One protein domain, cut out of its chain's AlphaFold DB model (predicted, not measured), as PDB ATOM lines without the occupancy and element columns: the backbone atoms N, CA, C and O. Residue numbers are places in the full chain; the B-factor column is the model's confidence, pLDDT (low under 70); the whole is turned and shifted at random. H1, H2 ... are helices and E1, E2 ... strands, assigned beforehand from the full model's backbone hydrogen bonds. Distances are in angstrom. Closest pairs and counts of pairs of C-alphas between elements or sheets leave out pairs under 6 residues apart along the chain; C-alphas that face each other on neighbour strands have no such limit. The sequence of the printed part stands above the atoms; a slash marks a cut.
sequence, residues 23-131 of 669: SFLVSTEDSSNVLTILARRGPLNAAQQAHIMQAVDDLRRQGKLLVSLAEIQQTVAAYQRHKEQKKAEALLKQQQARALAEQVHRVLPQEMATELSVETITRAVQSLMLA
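What this domain is: This is residues 23 to 131 of the 669 residues of the protein "Non-specific serine/threonine protein kinase" of Gammaproteobacteria bacterium RIFCSPHIGHO2_12_FULL_45_9 (UniProt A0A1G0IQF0). One very long helix, H3, makes a rod with a small group of parts at each end and a bare stretch, residues 81 to 92, between them. At its first end H2 crosses it, with H1 and a small two-strand sheet of E1 and E2 beside H2; at its far end H4 makes the turn and H5 folds back to pack on residues 93 to 105 of H3. The two groups are joined by H3 alone, and the whole is extended, with a radius of gyration of the C-alphas of 22.6 A and spans of 69 by 28 by 17 A. The printed part has 109 residues, with five named helices and two named strands in the order E1 H1 H2 E2 H3 H4 H5; the sheet is antiparallel, and the class is mostly helix.

How they stand to each other: E1, residues 25 to 27, and E2, residues 66 to 68, are antiparallel neighbours at 138 degrees; N 26 and O 67, at 2.8 A, and N 67 and O 26, at 3.0 A, are within hydrogen-bond range. The closest C-alphas of E2 and H2, residues 46 to 61, are those of Val 67 and Leu 59, 7.9 A apart. H2, with residues 49 to 56 alone, touches H1, residues 31 to 39, at a steep tilt of 46 degrees, opposite ways; their closest C-alphas, of Met 53 and Ser 31, are 6.6 A apart. With residues 51 to 56 alone, H2 touches residues 72 to 79 of H3, residues 69 to 107, about perpendicular at 73 degrees; the closest C-alphas, of Ala 55 and Thr 75, are 5.7 A apart. H1 and H3 are apart. H5, residues 118 to 129, touches residues 93 to 105 of H3 at a steep tilt of 54 degrees, opposite ways; the closest C-alphas, of Thr 122 and Arg 98, are 5.1 A apart. H4, residues 110 to 115, is close to H3 but not clearly touching, with the C-alphas of Ala 113 and His 105 closest at 6.1 A. H4 and H5 are apart. In H1, H2 and H5 every O i to N i+4 pair is within hydrogen-bond range; in H3 34 of 35 are, in H4 1 of 2.

Where its parts are: E1 begins at C-alpha 25, (29.510, -35.601, 56.636), and is 6.7 A long; E2 is 7.0 A. H3 runs 57.7 A, from C-alpha 69 at (28.365, -38.491, 50.320) to C-alpha 107 at (-15.028, -46.452, 13.140). H2 is 22.7 A, H1 12.4 A, H4 9.0 A and H5 16.1 A, ending at C-alpha 129, (-6.146, -38.783, 29.689).

The domain as a whole: The two C-alphas farthest apart, of Ser 23 and Glu 111, are 70.9 A apart. The printed part has no cut. No link is long; H1 to H2 is short, the others tight. The mean pLDDT of the printed part is 84.3, and residues 23, 112 and 130 to 131 are under 70.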
ATOM      1  N   SER A  23      33.590 -41.381  55.149       59.88
ATOM      2  CA  SER A  23      32.936 -40.949  56.390       59.88
ATOM      3  C   SER A  23      32.722 -39.433  56.520       59.88
ATOM      4  O   SER A  23      32.235 -38.972  57.555       59.88
ATOM      5  N   PHE A  24      33.043 -38.634  55.495       73.31
ATOM      6  CA  PHE A  24      32.798 -37.188  55.526       73.31
ATOM      7  C   PHE A  24      31.297 -36.865  55.493       73.31
ATOM      8  O   PHE A  24      30.593 -37.153  54.522       73.31
ATOM      9  N   LEU A  25      30.828 -36.218  56.562       79.75
ATOM     10  CA  LEU A  25      29.510 -35.601  56.636       79.75
ATOM     11  C   LEU A  25      29.575 -34.195  56.037       79.75
ATOM     12  O   LEU A  25      30.432 -33.396  56.411       79.75
ATOM     13  N   VAL A  26      28.652 -33.889  55.133       85.19
ATOM     14  CA  VAL A  26      28.493 -32.564  54.535       85.19
ATOM     15  C   VAL A  26      27.226 -31.929  55.091       85.19
ATOM     16  O   VAL A  26      26.193 -32.592  55.202       85.19
ATOM     17  N   SER A  27      27.312 -30.649  55.455       87.06
ATOM     18  CA  SER A  27      26.127 -29.887  55.843       87.06
ATOM     19  C   SER A  27      25.211 -29.696  54.640       87.06
ATOM     20  O   SER A  27      25.659 -29.240  53.587       87.06
ATOM     21  N   THR A  28      23.928 -30.019  54.796       85.25
ATOM     22  CA  THR A  28      22.910 -29.727  53.780       85.25
ATOM     23  C   THR A  28      22.490 -28.263  53.790       85.25
ATOM     24  O   THR A  28      21.736 -27.873  52.908       85.25
ATOM     25  N   GLU A  29      22.950 -27.429  54.729       85.81
ATOM     26  CA  GLU A  29      22.640 -25.988  54.765       85.81
ATOM     27  C   GLU A  29      23.425 -25.198  53.711       85.81
ATOM     28  O   GLU A  29      22.902 -24.237  53.154       85.81
ATOM     29  N   ASP A  30      24.638 -25.644  53.369       85.50
ATOM     30  CA  ASP A  30      25.485 -25.001  52.364       85.50
ATOM     31  C   ASP A  30      25.633 -25.882  51.119       85.50
ATOM     32  O   ASP A  30      26.590 -26.644  50.940       85.50
ATOM     33  N   SER A  31      24.656 -25.762  50.225       79.19
ATOM     34  CA  SER A  31      24.619 -26.510  48.970       79.19
ATOM     35  C   SER A  31      25.813 -26.197  48.047       79.19
ATOM     36  O   SER A  31      26.178 -27.026  47.210       79.19
ATOM     37  N   SER A  32      26.469 -25.039  48.217       79.00
ATOM     38  CA  SER A  32      27.656 -24.661  47.436       79.00
ATOM     39  C   SER A  32      28.895 -25.465  47.852       79.00
ATOM     40  O   SER A  32      29.694 -25.876  47.001       79.00
ATOM     41  N   ASN A  33      29.000 -25.807  49.141       83.00
ATOM     42  CA  ASN A  33      30.051 -26.685  49.650       83.00
ATOM     43  C   ASN A  33      29.882 -28.117  49.140       83.00
ATOM     44  O   ASN A  33      30.868 -28.744  48.753       83.00
ATOM     45  N   VAL A  34      28.642 -28.614  49.061       82.00
ATOM     46  CA  VAL A  34      28.348 -29.949  48.509       82.00
ATOM     47  C   VAL A  34      28.839 -30.061  47.062       82.00
ATOM     48  O   VAL A  34      29.542 -31.015  46.715       82.00
ATOM     49  N   LEU A  35      28.524 -29.069  46.224       83.69
ATOM     50  CA  LEU A  35      28.965 -29.039  44.827       83.69
ATOM     51  C   LEU A  35      30.486 -28.927  44.705       83.69
ATOM     52  O   LEU A  35      31.079 -29.612  43.875       83.69
ATOM     53  N   THR A  36      31.121 -28.115  45.552       82.81
ATOM     54  CA  THR A  36      32.580 -27.930  45.559       82.81
ATOM     55  C   THR A  36      33.313 -29.219  45.938       82.81
ATOM     56  O   THR A  36      34.291 -29.594  45.290       82.81
ATOM     57  N   ILE A  37      32.824 -29.935  46.955       83.94
ATOM     58  CA  ILE A  37      33.383 -31.222  47.395       83.94
ATOM     59  C   ILE A  37      33.241 -32.279  46.292       83.94
ATOM     60  O   ILE A  37      34.192 -33.007  46.009       83.94
ATOM     61  N   LEU A  38      32.081 -32.340  45.631       80.31
ATOM     62  CA  LEU A  38      31.838 -33.281  44.535       80.31
ATOM     63  C   LEU A  38      32.634 -32.933  43.267       80.31
ATOM     64  O   LEU A  38      33.158 -33.840  42.623       80.31
ATOM     65  N   ALA A  39      32.807 -31.648  42.948       81.50
ATOM     66  CA  ALA A  39      33.596 -31.193  41.800       81.50
ATOM     67  C   ALA A  39      35.090 -31.550  41.915       81.50
ATOM     68  O   ALA A  39      35.754 -31.766  40.902       81.50
ATOM     69  N   ARG A  40      35.628 -31.689  43.139       83.31
ATOM     70  CA  ARG A  40      37.005 -32.177  43.364       83.31
ATOM     71  C   ARG A  40      37.205 -33.640  42.948       83.31
ATOM     72  O   ARG A  40      38.340 -34.040  42.715       83.31
ATOM     73  N   ARG A  41      36.131 -34.432  42.832       80.38
ATOM     74  CA  ARG A  41      36.174 -35.821  42.332       80.38
ATOM     75  C   ARG A  41      36.015 -35.924  40.808       80.38
ATOM     76  O   ARG A  41      36.143 -37.016  40.262       80.38
ATOM     77  N   GLY A  42      35.759 -34.807  40.126       85.62
ATOM     78  CA  GLY A  42      35.624 -34.719  38.675       85.62
ATOM     79  C   GLY A  42      34.668 -33.595  38.255       85.62
ATOM     80  O   GLY A  42      33.798 -33.203  39.036       85.62
ATOM     81  N   PRO A  43      34.796 -33.062  37.027       81.62
ATOM     82  CA  PRO A  43      33.915 -32.005  36.544       81.62
ATOM     83  C   PRO A  43      32.463 -32.498  36.461       81.62
ATOM     84  O   PRO A  43      32.166 -33.492  35.801       81.62
ATOM     85  N   LEU A  44      31.554 -31.774  37.116       88.62
ATOM     86  CA  LEU A  44      30.111 -32.006  37.039       88.62
ATOM     87  C   LEU A  44      29.510 -31.149  35.924       88.62
ATOM     88  O   LEU A  44      29.698 -29.932  35.917       88.62
ATOM     89  N   ASN A  45      28.735 -31.753  35.025       90.12
ATOM     90  CA  ASN A  45      27.942 -30.991  34.061       90.12
ATOM     91  C   ASN A  45      26.713 -30.341  34.730       90.12
ATOM     92  O   ASN A  45      26.299 -30.733  35.822       90.12
ATOM     93  N   ALA A  46      26.097 -29.363  34.059       84.69
ATOM     94  CA  ALA A  46      24.965 -28.608  34.606       84.69
ATOM     95  C   ALA A  46      23.782 -29.499  35.042       84.69
ATOM     96  O   ALA A  46      23.134 -29.228  36.051       84.69
ATOM     97  N   ALA A  47      23.527 -30.604  34.332       82.31
ATOM     98  CA  ALA A  47      22.461 -31.539  34.690       82.31
ATOM     99  C   ALA A  47      22.786 -32.328  35.969       82.31
ATOM    100  O   ALA A  47      21.907 -32.556  36.798       82.31
ATOM    101  N   GLN A  48      24.046 -32.726  36.153       85.31
ATOM    102  CA  GLN A  48      24.512 -33.381  37.375       85.31
ATOM    103  C   GLN A  48      24.445 -32.427  38.568       85.31
ATOM    104  O   GLN A  48      23.950 -32.824  39.620       85.31
ATOM    105  N   GLN A  49      24.862 -31.169  38.391       90.19
ATOM    106  CA  GLN A  49      24.759 -30.141  39.430       90.19
ATOM    107  C   GLN A  49      23.301 -29.926  39.857       90.19
ATOM    108  O   GLN A  49      23.005 -29.970  41.048       90.19
ATOM    109  N   ALA A  50      22.374 -29.801  38.902       85.75
ATOM    110  CA  ALA A  50      20.949 -29.647  39.196       85.75
ATOM    111  C   ALA A  50      20.363 -30.848  39.966       85.75
ATOM    112  O   ALA A  50      19.609 -30.666  40.918       85.75
ATOM    113  N   HIS A  51      20.728 -32.082  39.595       86.88
ATOM    114  CA  HIS A  51      20.267 -33.277  40.313       86.88
ATOM    115  C   HIS A  51      20.830 -33.367  41.737       86.88
ATOM    116  O   HIS A  51      20.119 -33.793  42.645       86.88
ATOM    117  N   ILE A  52      22.088 -32.967  41.939       87.81
ATOM    118  CA  ILE A  52      22.711 -32.924  43.268       87.81
ATOM    119  C   ILE A  52      22.012 -31.883  44.146       87.81
ATOM    120  O   ILE A  52      21.679 -32.189  45.285       87.81
ATOM    121  N   MET A  53      21.733 -30.691  43.613       90.69
ATOM    122  CA  MET A  53      21.021 -29.636  44.343       90.69
ATOM    123  C   MET A  53      19.625 -30.086  44.780       90.69
ATOM    124  O   MET A  53      19.284 -29.961  45.952       90.69
ATOM    125  N   GLN A  54      18.865 -30.708  43.872       87.31
ATOM    126  CA  GLN A  54      17.549 -31.258  44.194       87.31
ATOM    127  C   GLN A  54      17.624 -32.325  45.300       87.31
ATOM    128  O   GLN A  54      16.803 -32.331  46.212       87.31
ATOM    129  N   ALA A  55      18.627 -33.208  45.249       87.06
ATOM    130  CA  ALA A  55      18.830 -34.233  46.270       87.06
ATOM    131  C   ALA A  55      19.191 -33.637  47.643       87.06
ATOM    132  O   ALA A  55      18.724 -34.134  48.667       87.06
ATOM    133  N   VAL A  56      19.998 -32.571  47.675       87.94
ATOM    134  CA  VAL A  56      20.331 -31.844  48.911       87.94
ATOM    135  C   VAL A  56      19.084 -31.195  49.510       87.94
ATOM    136  O   VAL A  56      18.868 -31.317  50.716       87.94
ATOM    137  N   ASP A  57      18.236 -30.573  48.691       85.88
ATOM    138  CA  ASP A  57      16.984 -29.968  49.157       85.88
ATOM    139  C   ASP A  57      15.997 -31.014  49.696       85.88
ATOM    140  O   ASP A  57      15.367 -30.791  50.732       85.88
ATOM    141  N   ASP A  58      15.895 -32.183  49.059       83.19
ATOM    142  CA  ASP A  58      15.045 -33.278  49.540       83.19
ATOM    143  C   ASP A  58      15.546 -33.844  50.882       83.19
ATOM    144  O   ASP A  58      14.751 -34.079  51.794       83.19
ATOM    145  N   LEU A  59      16.863 -34.007  51.045       86.31
ATOM    146  CA  LEU A  59      17.470 -34.420  52.316       86.31
ATOM    147  C   LEU A  59      17.271 -33.358  53.411       86.31
ATOM    148  O   LEU A  59      16.973 -33.703  54.557       86.31
ATOM    149  N   ARG A  60      17.347 -32.069  53.056       88.69
ATOM    150  CA  ARG A  60      17.056 -30.951  53.965       88.69
ATOM    151  C   ARG A  60      15.593 -30.967  54.421       88.69
ATOM    152  O   ARG A  60      15.333 -30.838  55.614       88.69
ATOM    153  N   ARG A  61      14.641 -31.206  53.510       85.31
ATOM    154  CA  ARG A  61      13.204 -31.359  53.835       85.31
ATOM    155  C   ARG A  61      12.925 -32.548  54.755       85.31
ATOM    156  O   ARG A  61      11.981 -32.501  55.534       85.31
ATOM    157  N   GLN A  62      13.756 -33.587  54.705       87.19
ATOM    158  CA  GLN A  62      13.698 -34.727  55.627       87.19
ATOM    159  C   GLN A  62      14.339 -34.437  56.999       87.19
ATOM    160  O   GLN A  62      14.442 -35.341  57.827       87.19
ATOM    161  N   GLY A  63      14.798 -33.206  57.252       90.81
ATOM    162  CA  GLY A  63      15.442 -32.814  58.506       90.81
ATOM    163  C   GLY A  63      16.881 -33.314  58.656       90.81
ATOM    164  O   GLY A  63      17.438 -33.261  59.752       90.81
ATOM    165  N   LYS A  64      17.513 -33.806  57.579       88.38
ATOM    166  CA  LYS A  64      18.911 -34.247  57.616       88.38
ATOM    167  C   LYS A  64      19.841 -33.061  57.378       88.38
ATOM    168  O   LYS A  64      20.067 -32.662  56.240       88.38
ATOM    169  N   LEU A  65      20.391 -32.512  58.461       85.38
ATOM    170  CA  LEU A  65      21.335 -31.383  58.419       85.38
ATOM    171  C   LEU A  65      22.764 -31.802  58.055       85.38
ATOM    172  O   LEU A  65      23.514 -31.011  57.498       85.38
ATOM    173  N   LEU A  66      23.139 -33.047  58.348       88.81
ATOM    174  CA  LEU A  66      24.435 -33.629  58.010       88.81
ATOM    175  C   LEU A  66      24.192 -34.927  57.253       88.81
ATOM    176  O   LEU A  66      23.514 -35.815  57.768       88.81
ATOM    177  N   VAL A  67      24.739 -35.031  56.047       86.81
ATOM    178  CA  VAL A  67      24.570 -36.206  55.188       86.81
ATOM    179  C   VAL A  67      25.913 -36.690  54.681       86.81
ATOM    180  O   VAL A  67      26.809 -35.903  54.375       86.81
ATOM    181  N   SER A  68      26.060 -38.004  54.601       90.69
ATOM    182  CA  SER A  68      27.220 -38.610  53.959       90.69
ATOM    183  C   SER A  68      27.150 -38.440  52.440       90.69
ATOM    184  O   SER A  68      26.077 -38.314  51.842       90.69
ATOM    185  N   LEU A  69      28.308 -38.498  51.783       84.50
ATOM    186  CA  LEU A  69      28.365 -38.491  50.320       84.50
ATOM    187  C   LEU A  69      27.581 -39.662  49.702       84.50
ATOM    188  O   LEU A  69      26.949 -39.500  48.659       84.50
ATOM    189  N   ALA A  70      27.590 -40.818  50.375       86.50
ATOM    190  CA  ALA A  70      26.845 -42.005  49.971       86.50
ATOM    191  C   ALA A  70      25.326 -41.760  49.973       86.50
ATOM    192  O   ALA A  70      24.640 -42.148  49.028       86.50
ATOM    193  N   GLU A  71      24.797 -41.053  50.977       85.12
ATOM    194  CA  GLU A  71      23.372 -40.693  51.034       85.12
ATOM    195  C   GLU A  71      22.969 -39.726  49.915       85.12
ATOM    196  O   GLU A  71      21.906 -39.891  49.309       85.12
ATOM    197  N   ILE A  72      23.824 -38.752  49.582       84.56
ATOM    198  CA  ILE A  72      23.592 -37.851  48.443       84.56
ATOM    199  C   ILE A  72      23.559 -38.662  47.141       84.56
ATOM    200  O   ILE A  72      22.625 -38.527  46.351       84.56
ATOM    201  N   GLN A  73      24.535 -39.548  46.926       87.19
ATOM    202  CA  GLN A  73      24.601 -40.397  45.731       87.19
ATOM    203  C   GLN A  73      23.388 -41.330  45.614       87.19
ATOM    204  O   GLN A  73      22.812 -41.459  44.532       87.19
ATOM    205  N   GLN A  74      22.954 -41.932  46.723       89.88
ATOM    206  CA  GLN A  74      21.769 -42.785  46.765       89.88
ATOM    207  C   GLN A  74      20.493 -42.000  46.431       89.88
ATOM    208  O   GLN A  74      19.645 -42.493  45.681       89.88
ATOM    209  N   THR A  75      20.375 -40.769  46.933       87.06
ATOM    210  CA  THR A  75      19.234 -39.881  46.665       87.06
ATOM    211  C   THR A  75      19.207 -39.443  45.198       87.06
ATOM    212  O   THR A  75      18.167 -39.533  44.547       87.06
ATOM    213  N   VAL A  76      20.360 -39.086  44.620       87.38
ATOM    214  CA  VAL A  76      20.484 -38.783  43.182       87.38
ATOM    215  C   VAL A  76      20.103 -39.996  42.324       87.38
ATOM    216  O   VAL A  76      19.363 -39.852  41.350       87.38
ATOM    217  N   ALA A  77      20.545 -41.202  42.693       87.38
ATOM    218  CA  ALA A  77      20.190 -42.433  41.983       87.38
ATOM    219  C   ALA A  77      18.692 -42.778  42.104       87.38
ATOM    220  O   ALA A  77      18.089 -43.294  41.162       87.38
ATOM    221  N   ALA A  78      18.063 -42.499  43.248       85.06
ATOM    222  CA  ALA A  78      16.616 -42.639  43.418       85.06
ATOM    223  C   ALA A  78      15.848 -41.642  42.534       85.06
ATOM    224  O   ALA A  78      14.910 -42.031  41.838       85.06
ATOM    225  N   TYR A  79      16.299 -40.386  42.483       81.50
ATOM    226  CA  TYR A  79      15.716 -39.354  41.630       81.50
ATOM    227  C   TYR A  79      15.806 -39.707  40.138       81.50
ATOM    228  O   TYR A  79      14.825 -39.577  39.403       81.50
ATOM    229  N   GLN A  80      16.958 -40.211  39.682       85.62
ATOM    230  CA  GLN A  80      17.140 -40.654  38.296       85.62
ATOM    231  C   GLN A  80      16.197 -41.806  37.937       85.62
ATOM    232  O   GLN A  80      15.505 -41.715  36.922       85.62
ATOM    233  N   ARG A  81      16.082 -42.823  38.803       88.00
ATOM    234  CA  ARG A  81      15.137 -43.936  38.610       88.00
ATOM    235  C   ARG A  81      13.689 -43.456  38.523       88.00
ATOM    236  O   ARG A  81      12.964 -43.862  37.622       88.00
ATOM    237  N   HIS A  82      13.278 -42.542  39.400       81.44
ATOM    238  CA  HIS A  82      11.932 -41.966  39.362       81.44
ATOM    239  C   HIS A  82      11.678 -41.150  38.079       81.44
ATOM    240  O   HIS A  82      10.606 -41.232  37.481       81.44
ATOM    241  N   LYS A  83      12.677 -40.398  37.599       84.44
ATOM    242  CA  LYS A  83      12.596 -39.655  36.331       84.44
ATOM    243  C   LYS A  83      12.472 -40.590  35.125       84.44
ATOM    244  O   LYS A  83      11.694 -40.304  34.217       84.44
ATOM    245  N   GLU A  84      13.223 -41.687  35.101       88.88
ATOM    246  CA  GLU A  84      13.123 -42.717  34.060       88.88
ATOM    247  C   GLU A  84      11.773 -43.432  34.098       88.88
ATOM    248  O   GLU A  84      11.147 -43.593  33.051       88.88
ATOM    249  N   GLN A  85      11.270 -43.752  35.291       89.50
ATOM    250  CA  GLN A  85       9.937 -44.320  35.466       89.50
ATOM    251  C   GLN A  85       8.850 -43.381  34.924       89.50
ATOM    252  O   GLN A  85       8.036 -43.803  34.106       89.50
ATOM    253  N   LYS A  86       8.872 -42.087  35.278       84.06
ATOM    254  CA  LYS A  86       7.902 -41.112  34.748       84.06
ATOM    255  C   LYS A  86       7.986 -40.953  33.229       84.06
ATOM    256  O   LYS A  86       6.959 -40.771  32.578       84.06
ATOM    257  N   LYS A  87       9.186 -41.041  32.643       87.38
ATOM    258  CA  LYS A  87       9.354 -41.056  31.179       87.38
ATOM    259  C   LYS A  87       8.745 -42.310  30.550       87.38
ATOM    260  O   LYS A  87       8.069 -42.192  29.531       87.38
ATOM    261  N   ALA A  88       8.958 -43.481  31.148       89.81
ATOM    262  CA  ALA A  88       8.371 -44.735  30.680       89.81
ATOM    263  C   ALA A  88       6.835 -44.713  30.778       89.81
ATOM    264  O   ALA A  88       6.152 -45.085  29.826       89.81
ATOM    265  N   GLU A  89       6.284 -44.193  31.877       86.94
ATOM    266  CA  GLU A  89       4.841 -43.999  32.056       86.94
ATOM    267  C   GLU A  89       4.258 -43.016  31.031       86.94
ATOM    268  O   GLU A  89       3.203 -43.280  30.453       86.94
ATOM    269  N   ALA A  90       4.945 -41.903  30.754       83.81
ATOM    270  CA  ALA A  90       4.522 -40.942  29.738       83.81
ATOM    271  C   ALA A  90       4.525 -41.556  28.327       83.81
ATOM    272  O   ALA A  90       3.573 -41.360  27.569       83.81
ATOM    273  N   LEU A  91       5.554 -42.343  27.992       91.19
ATOM    274  CA  LEU A  91       5.638 -43.052  26.715       91.19
ATOM    275  C   LEU A  91       4.526 -44.100  26.578       91.19
ATOM    276  O   LEU A  91       3.896 -44.191  25.525       91.19
ATOM    277  N   LEU A  92       4.232 -44.846  27.648       91.25
ATOM    278  CA  LEU A  92       3.135 -45.811  27.670       91.25
ATOM    279  C   LEU A  92       1.778 -45.121  27.467       91.25
ATOM    280  O   LEU A  92       0.988 -45.564  26.636       91.25
ATOM    281  N   LYS A  93       1.526 -43.998  28.154       85.69
ATOM    282  CA  LYS A  93       0.307 -43.193  27.961       85.69
ATOM    283  C   LYS A  93       0.197 -42.656  26.534       85.69
ATOM    284  O   LYS A  93      -0.884 -42.671  25.954       85.69
ATOM    285  N   GLN A  94       1.308 -42.228  25.933       90.44
ATOM    286  CA  GLN A  94       1.343 -41.789  24.538       90.44
ATOM    287  C   GLN A  94       1.003 -42.929  23.567       90.44
ATOM    288  O   GLN A  94       0.223 -42.721  22.635       90.44
ATOM    289  N   GLN A  95       1.547 -44.128  23.788       93.38
ATOM    290  CA  GLN A  95       1.236 -45.314  22.985       93.38
ATOM    291  C   GLN A  95      -0.233 -45.730  23.132       93.38
ATOM    292  O   GLN A  95      -0.889 -46.004  22.129       93.38
ATOM    293  N   GLN A  96      -0.773 -45.705  24.354       89.31
ATOM    294  CA  GLN A  96      -2.187 -45.987  24.624       89.31
ATOM    295  C   GLN A  96      -3.115 -44.977  23.941       89.31
ATOM    296  O   GLN A  96      -4.082 -45.378  23.294       89.31
ATOM    297  N   ALA A  97      -2.800 -43.682  24.022       86.88
ATOM    298  CA  ALA A  97      -3.594 -42.639  23.380       86.88
ATOM    299  C   ALA A  97      -3.619 -42.792  21.853       86.88
ATOM    300  O   ALA A  97      -4.671 -42.654  21.231       86.88
ATOM    301  N   ARG A  98      -2.473 -43.131  21.251       93.12
ATOM    302  CA  ARG A  98      -2.377 -43.387  19.810       93.12
ATOM    303  C   ARG A  98      -3.148 -44.641  19.399       93.12
ATOM    304  O   ARG A  98      -3.894 -44.597  18.428       93.12
ATOM    305  N   ALA A  99      -3.021 -45.732  20.155       89.75
ATOM    306  CA  ALA A  99      -3.766 -46.961  19.892       89.75
ATOM    307  C   ALA A  99      -5.286 -46.728  19.960       89.75
ATOM    308  O   ALA A  99      -6.028 -47.228  19.113       89.75
ATOM    309  N   LEU A 100      -5.752 -45.924  20.924       84.69
ATOM    310  CA  LEU A 100      -7.158 -45.534  21.019       84.69
ATOM    311  C   LEU A 100      -7.573 -44.653  19.834       84.69
ATOM    312  O   LEU A 100      -8.610 -44.899  19.226       84.69
ATOM    313  N   ALA A 101      -6.746 -43.682  19.444       87.62
ATOM    314  CA  ALA A 101      -7.013 -42.833  18.286       87.62
ATOM    315  C   ALA A 101      -7.138 -43.632  16.978       87.62
ATOM    316  O   ALA A 101      -8.028 -43.361  16.177       87.62
ATOM    317  N   GLU A 102      -6.308 -44.658  16.778       91.12
ATOM    318  CA  GLU A 102      -6.391 -45.572  15.630       91.12
ATOM    319  C   GLU A 102      -7.643 -46.470  15.671       91.12
ATOM    320  O   GLU A 102      -8.166 -46.870  14.629       91.12
ATOM    321  N   GLN A 103      -8.153 -46.812  16.858       86.44
ATOM    322  CA  GLN A 103      -9.446 -47.495  16.994       86.44
ATOM    323  C   GLN A 103     -10.611 -46.566  16.643       86.44
ATOM    324  O   GLN A 103     -11.499 -46.974  15.898       86.44
ATOM    325  N   VAL A 104     -10.579 -45.318  17.120       81.44
ATOM    326  CA  VAL A 104     -11.595 -44.299  16.818       81.44
ATOM    327  C   VAL A 104     -11.621 -43.981  15.330       81.44
ATOM    328  O   VAL A 104     -12.684 -43.993  14.718       81.44
ATOM    329  N   HIS A 105     -10.455 -43.758  14.723       90.31
ATOM    330  CA  HIS A 105     -10.347 -43.414  13.306       90.31
ATOM    331  C   HIS A 105     -10.946 -44.492  12.392       90.31
ATOM    332  O   HIS A 105     -11.630 -44.166  11.428       90.31
ATOM    333  N   ARG A 106     -10.800 -45.778  12.750       86.88
ATOM    334  CA  ARG A 106     -11.371 -46.911  11.996       86.88
ATOM    335  C   ARG A 106     -12.898 -46.989  12.007       86.88
ATOM    336  O   ARG A 106     -13.457 -47.624  11.118       86.88
ATOM    337  N   VAL A 107     -13.559 -46.414  13.010       79.38
ATOM    338  CA  VAL A 107     -15.028 -46.452  13.140       79.38
ATOM    339  C   VAL A 107     -15.696 -45.144  12.720       79.38
ATOM    340  O   VAL A 107     -16.924 -45.049  12.758       79.38
ATOM    341  N   LEU A 108     -14.909 -44.138  12.326       78.19
ATOM    342  CA  LEU A 108     -15.434 -42.885  11.802       78.19
ATOM    343  C   LEU A 108     -16.067 -43.094  10.417       78.19
ATOM    344  O   LEU A 108     -15.514 -43.830   9.595       78.19
ATOM    345  N   PRO A 109     -17.190 -42.415  10.116       85.50
ATOM    346  CA  PRO A 109     -17.681 -42.288   8.749       85.50
ATOM    347  C   PRO A 109     -16.579 -41.760   7.823       85.50
ATOM    348  O   PRO A 109     -15.764 -40.934   8.236       85.50
ATOM    349  N   GLN A 110     -16.568 -42.215   6.569       78.31
ATOM    350  CA  GLN A 110     -15.483 -41.946   5.616       78.31
ATOM    351  C   GLN A 110     -15.206 -40.440   5.433       78.31
ATOM    352  O   GLN A 110     -14.047 -40.043   5.360       78.31
ATOM    353  N   GLU A 111     -16.253 -39.615   5.463       76.69
ATOM    354  CA  GLU A 111     -16.202 -38.146   5.383       76.69
ATOM    355  C   GLU A 111     -15.483 -37.509   6.590       76.69
ATOM    356  O   GLU A 111     -14.673 -36.596   6.441       76.69
ATOM    357  N   MET A 112     -15.696 -38.035   7.800       66.44
ATOM    358  CA  MET A 112     -15.009 -37.561   9.008       66.44
ATOM    359  C   MET A 112     -13.581 -38.099   9.109       66.44
ATOM    360  O   MET A 112     -12.688 -37.406   9.598       66.44
ATOM    361  N   ALA A 113     -13.348 -39.328   8.643       76.19
ATOM    362  CA  ALA A 113     -12.023 -39.940   8.628       76.19
ATOM    363  C   ALA A 113     -11.046 -39.180   7.709       76.19
ATOM    364  O   ALA A 113      -9.842 -39.179   7.979       76.19
ATOM    365  N   THR A 114     -11.555 -38.515   6.661       78.31
ATOM    366  CA  THR A 114     -10.771 -37.627   5.788       78.31
ATOM    367  C   THR A 114     -10.431 -36.278   6.422       78.31
ATOM    368  O   THR A 114      -9.389 -35.712   6.100       78.31
ATOM    369  N   GLU A 115     -11.256 -35.772   7.343       77.69
ATOM    370  CA  GLU A 115     -11.030 -34.477   8.004       77.69
ATOM    371  C   GLU A 115     -10.214 -34.587   9.300       77.69
ATOM    372  O   GLU A 115      -9.453 -33.681   9.645       77.69
ATOM    373  N   LEU A 116     -10.353 -35.694  10.031       84.25
ATOM    374  CA  LEU A 116      -9.703 -35.909  11.320       84.25
ATOM    375  C   LEU A 116      -8.567 -36.917  11.183       84.25
ATOM    376  O   LEU A 116      -8.783 -38.125  11.147       84.25
ATOM    377  N   SER A 117      -7.326 -36.427  11.162       90.25
ATOM    378  CA  SER A 117      -6.158 -37.309  11.184       90.25
ATOM    379  C   SER A 117      -6.049 -38.059  12.518       90.25
ATOM    380  O   SER A 117      -6.390 -37.528  13.580       90.25
ATOM    381  N   VAL A 118      -5.485 -39.274  12.489       88.31
ATOM    382  CA  VAL A 118      -5.154 -40.062  13.696       88.31
ATOM    383  C   VAL A 118      -4.355 -39.232  14.704       88.31
ATOM    384  O   VAL A 118      -4.539 -39.366  15.912       88.31
ATOM    385  N   GLU A 119      -3.499 -38.329  14.230       86.94
ATOM    386  CA  GLU A 119      -2.697 -37.464  15.090       86.94
ATOM    387  C   GLU A 119      -3.532 -36.387  15.799       86.94
ATOM    388  O   GLU A 119      -3.323 -36.131  16.986       86.94
ATOM    389  N   THR A 120      -4.531 -35.818  15.118       84.88
ATOM    390  CA  THR A 120      -5.491 -34.877  15.721       84.88
ATOM    391  C   THR A 120      -6.286 -35.562  16.831       84.88
ATOM    392  O   THR A 120      -6.393 -35.041  17.941       84.88
ATOM    393  N   ILE A 121      -6.761 -36.782  16.566       86.50
ATOM    394  CA  ILE A 121      -7.486 -37.601  17.545       86.50
ATOM    395  C   ILE A 121      -6.560 -37.994  18.710       86.50
ATOM    396  O   ILE A 121      -6.967 -37.923  19.866       86.50
ATOM    397  N   THR A 122      -5.293 -38.326  18.439       88.31
ATOM    398  CA  THR A 122      -4.301 -38.667  19.477       88.31
ATOM    399  C   THR A 122      -4.091 -37.511  20.453       88.31
ATOM    400  O   THR A 122      -4.092 -37.734  21.661       88.31
ATOM    401  N   ARG A 123      -3.963 -36.269  19.965       81.44
ATOM    402  CA  ARG A 123      -3.800 -35.081  20.828       81.44
ATOM    403  C   ARG A 123      -5.038 -34.817  21.690       81.44
ATOM    404  O   ARG A 123      -4.905 -34.481  22.867       81.44
ATOM    405  N   ALA A 124      -6.232 -35.014  21.129       79.00
ATOM    406  CA  ALA A 124      -7.484 -34.899  21.876       79.00
ATOM    407  C   ALA A 124      -7.573 -35.958  22.991       79.00
ATOM    408  O   ALA A 124      -7.823 -35.620  24.147       79.00
ATOM    409  N   VAL A 125      -7.270 -37.222  22.677       80.94
ATOM    410  CA  VAL A 125      -7.242 -38.322  23.656       80.94
ATOM    411  C   VAL A 125      -6.194 -38.080  24.748       80.94
ATOM    412  O   VAL A 125      -6.486 -38.278  25.923       80.94
ATOM    413  N   GLN A 126      -4.993 -37.606  24.399       83.25
ATOM    414  CA  GLN A 126      -3.956 -37.261  25.381       83.25
ATOM    415  C   GLN A 126      -4.417 -36.173  26.351       83.25
ATOM    416  O   GLN A 126      -4.185 -36.292  27.552       83.25
ATOM    417  N   SER A 127      -5.097 -35.145  25.843       76.00
ATOM    418  CA  SER A 127      -5.624 -34.049  26.664       76.00
ATOM    419  C   SER A 127      -6.675 -34.550  27.662       76.00
ATOM    420  O   SER A 127      -6.668 -34.138  28.818       76.00
ATOM    421  N   LEU A 128      -7.514 -35.506  27.248       72.50
ATOM    422  CA  LEU A 128      -8.506 -36.150  28.114       72.50
ATOM    423  C   LEU A 128      -7.864 -37.083  29.156       72.50
ATOM    424  O   LEU A 128      -8.252 -37.071  30.320       72.50
ATOM    425  N   MET A 129      -6.848 -37.867  28.773       74.50
ATOM    426  CA  MET A 129      -6.146 -38.783  29.689       74.50
ATOM    427  C   MET A 129      -5.314 -38.064  30.761       74.50
ATOM    428  O   MET A 129      -5.016 -38.652  31.801       74.50
ATOM    429  N   LEU A 130      -4.899 -36.821  30.503       66.06
ATOM    430  CA  LEU A 130      -4.120 -36.009  31.442       66.06
ATOM    431  C   LEU A 130      -4.991 -35.240  32.445       66.06
ATOM    432  O   LEU A 130      -4.450 -34.749  33.433       66.06
ATOM    433  N   ALA A 131      -6.307 -35.162  32.229       58.50
ATOM    434  CA  ALA A 131      -7.217 -34.386  33.069       58.50
ATOM    435  C   ALA A 131      -8.583 -35.079  33.279       58.50
ATOM    436  O   ALA A 131      -9.614 -34.539  32.871       58.50
TER     437      ALA A 131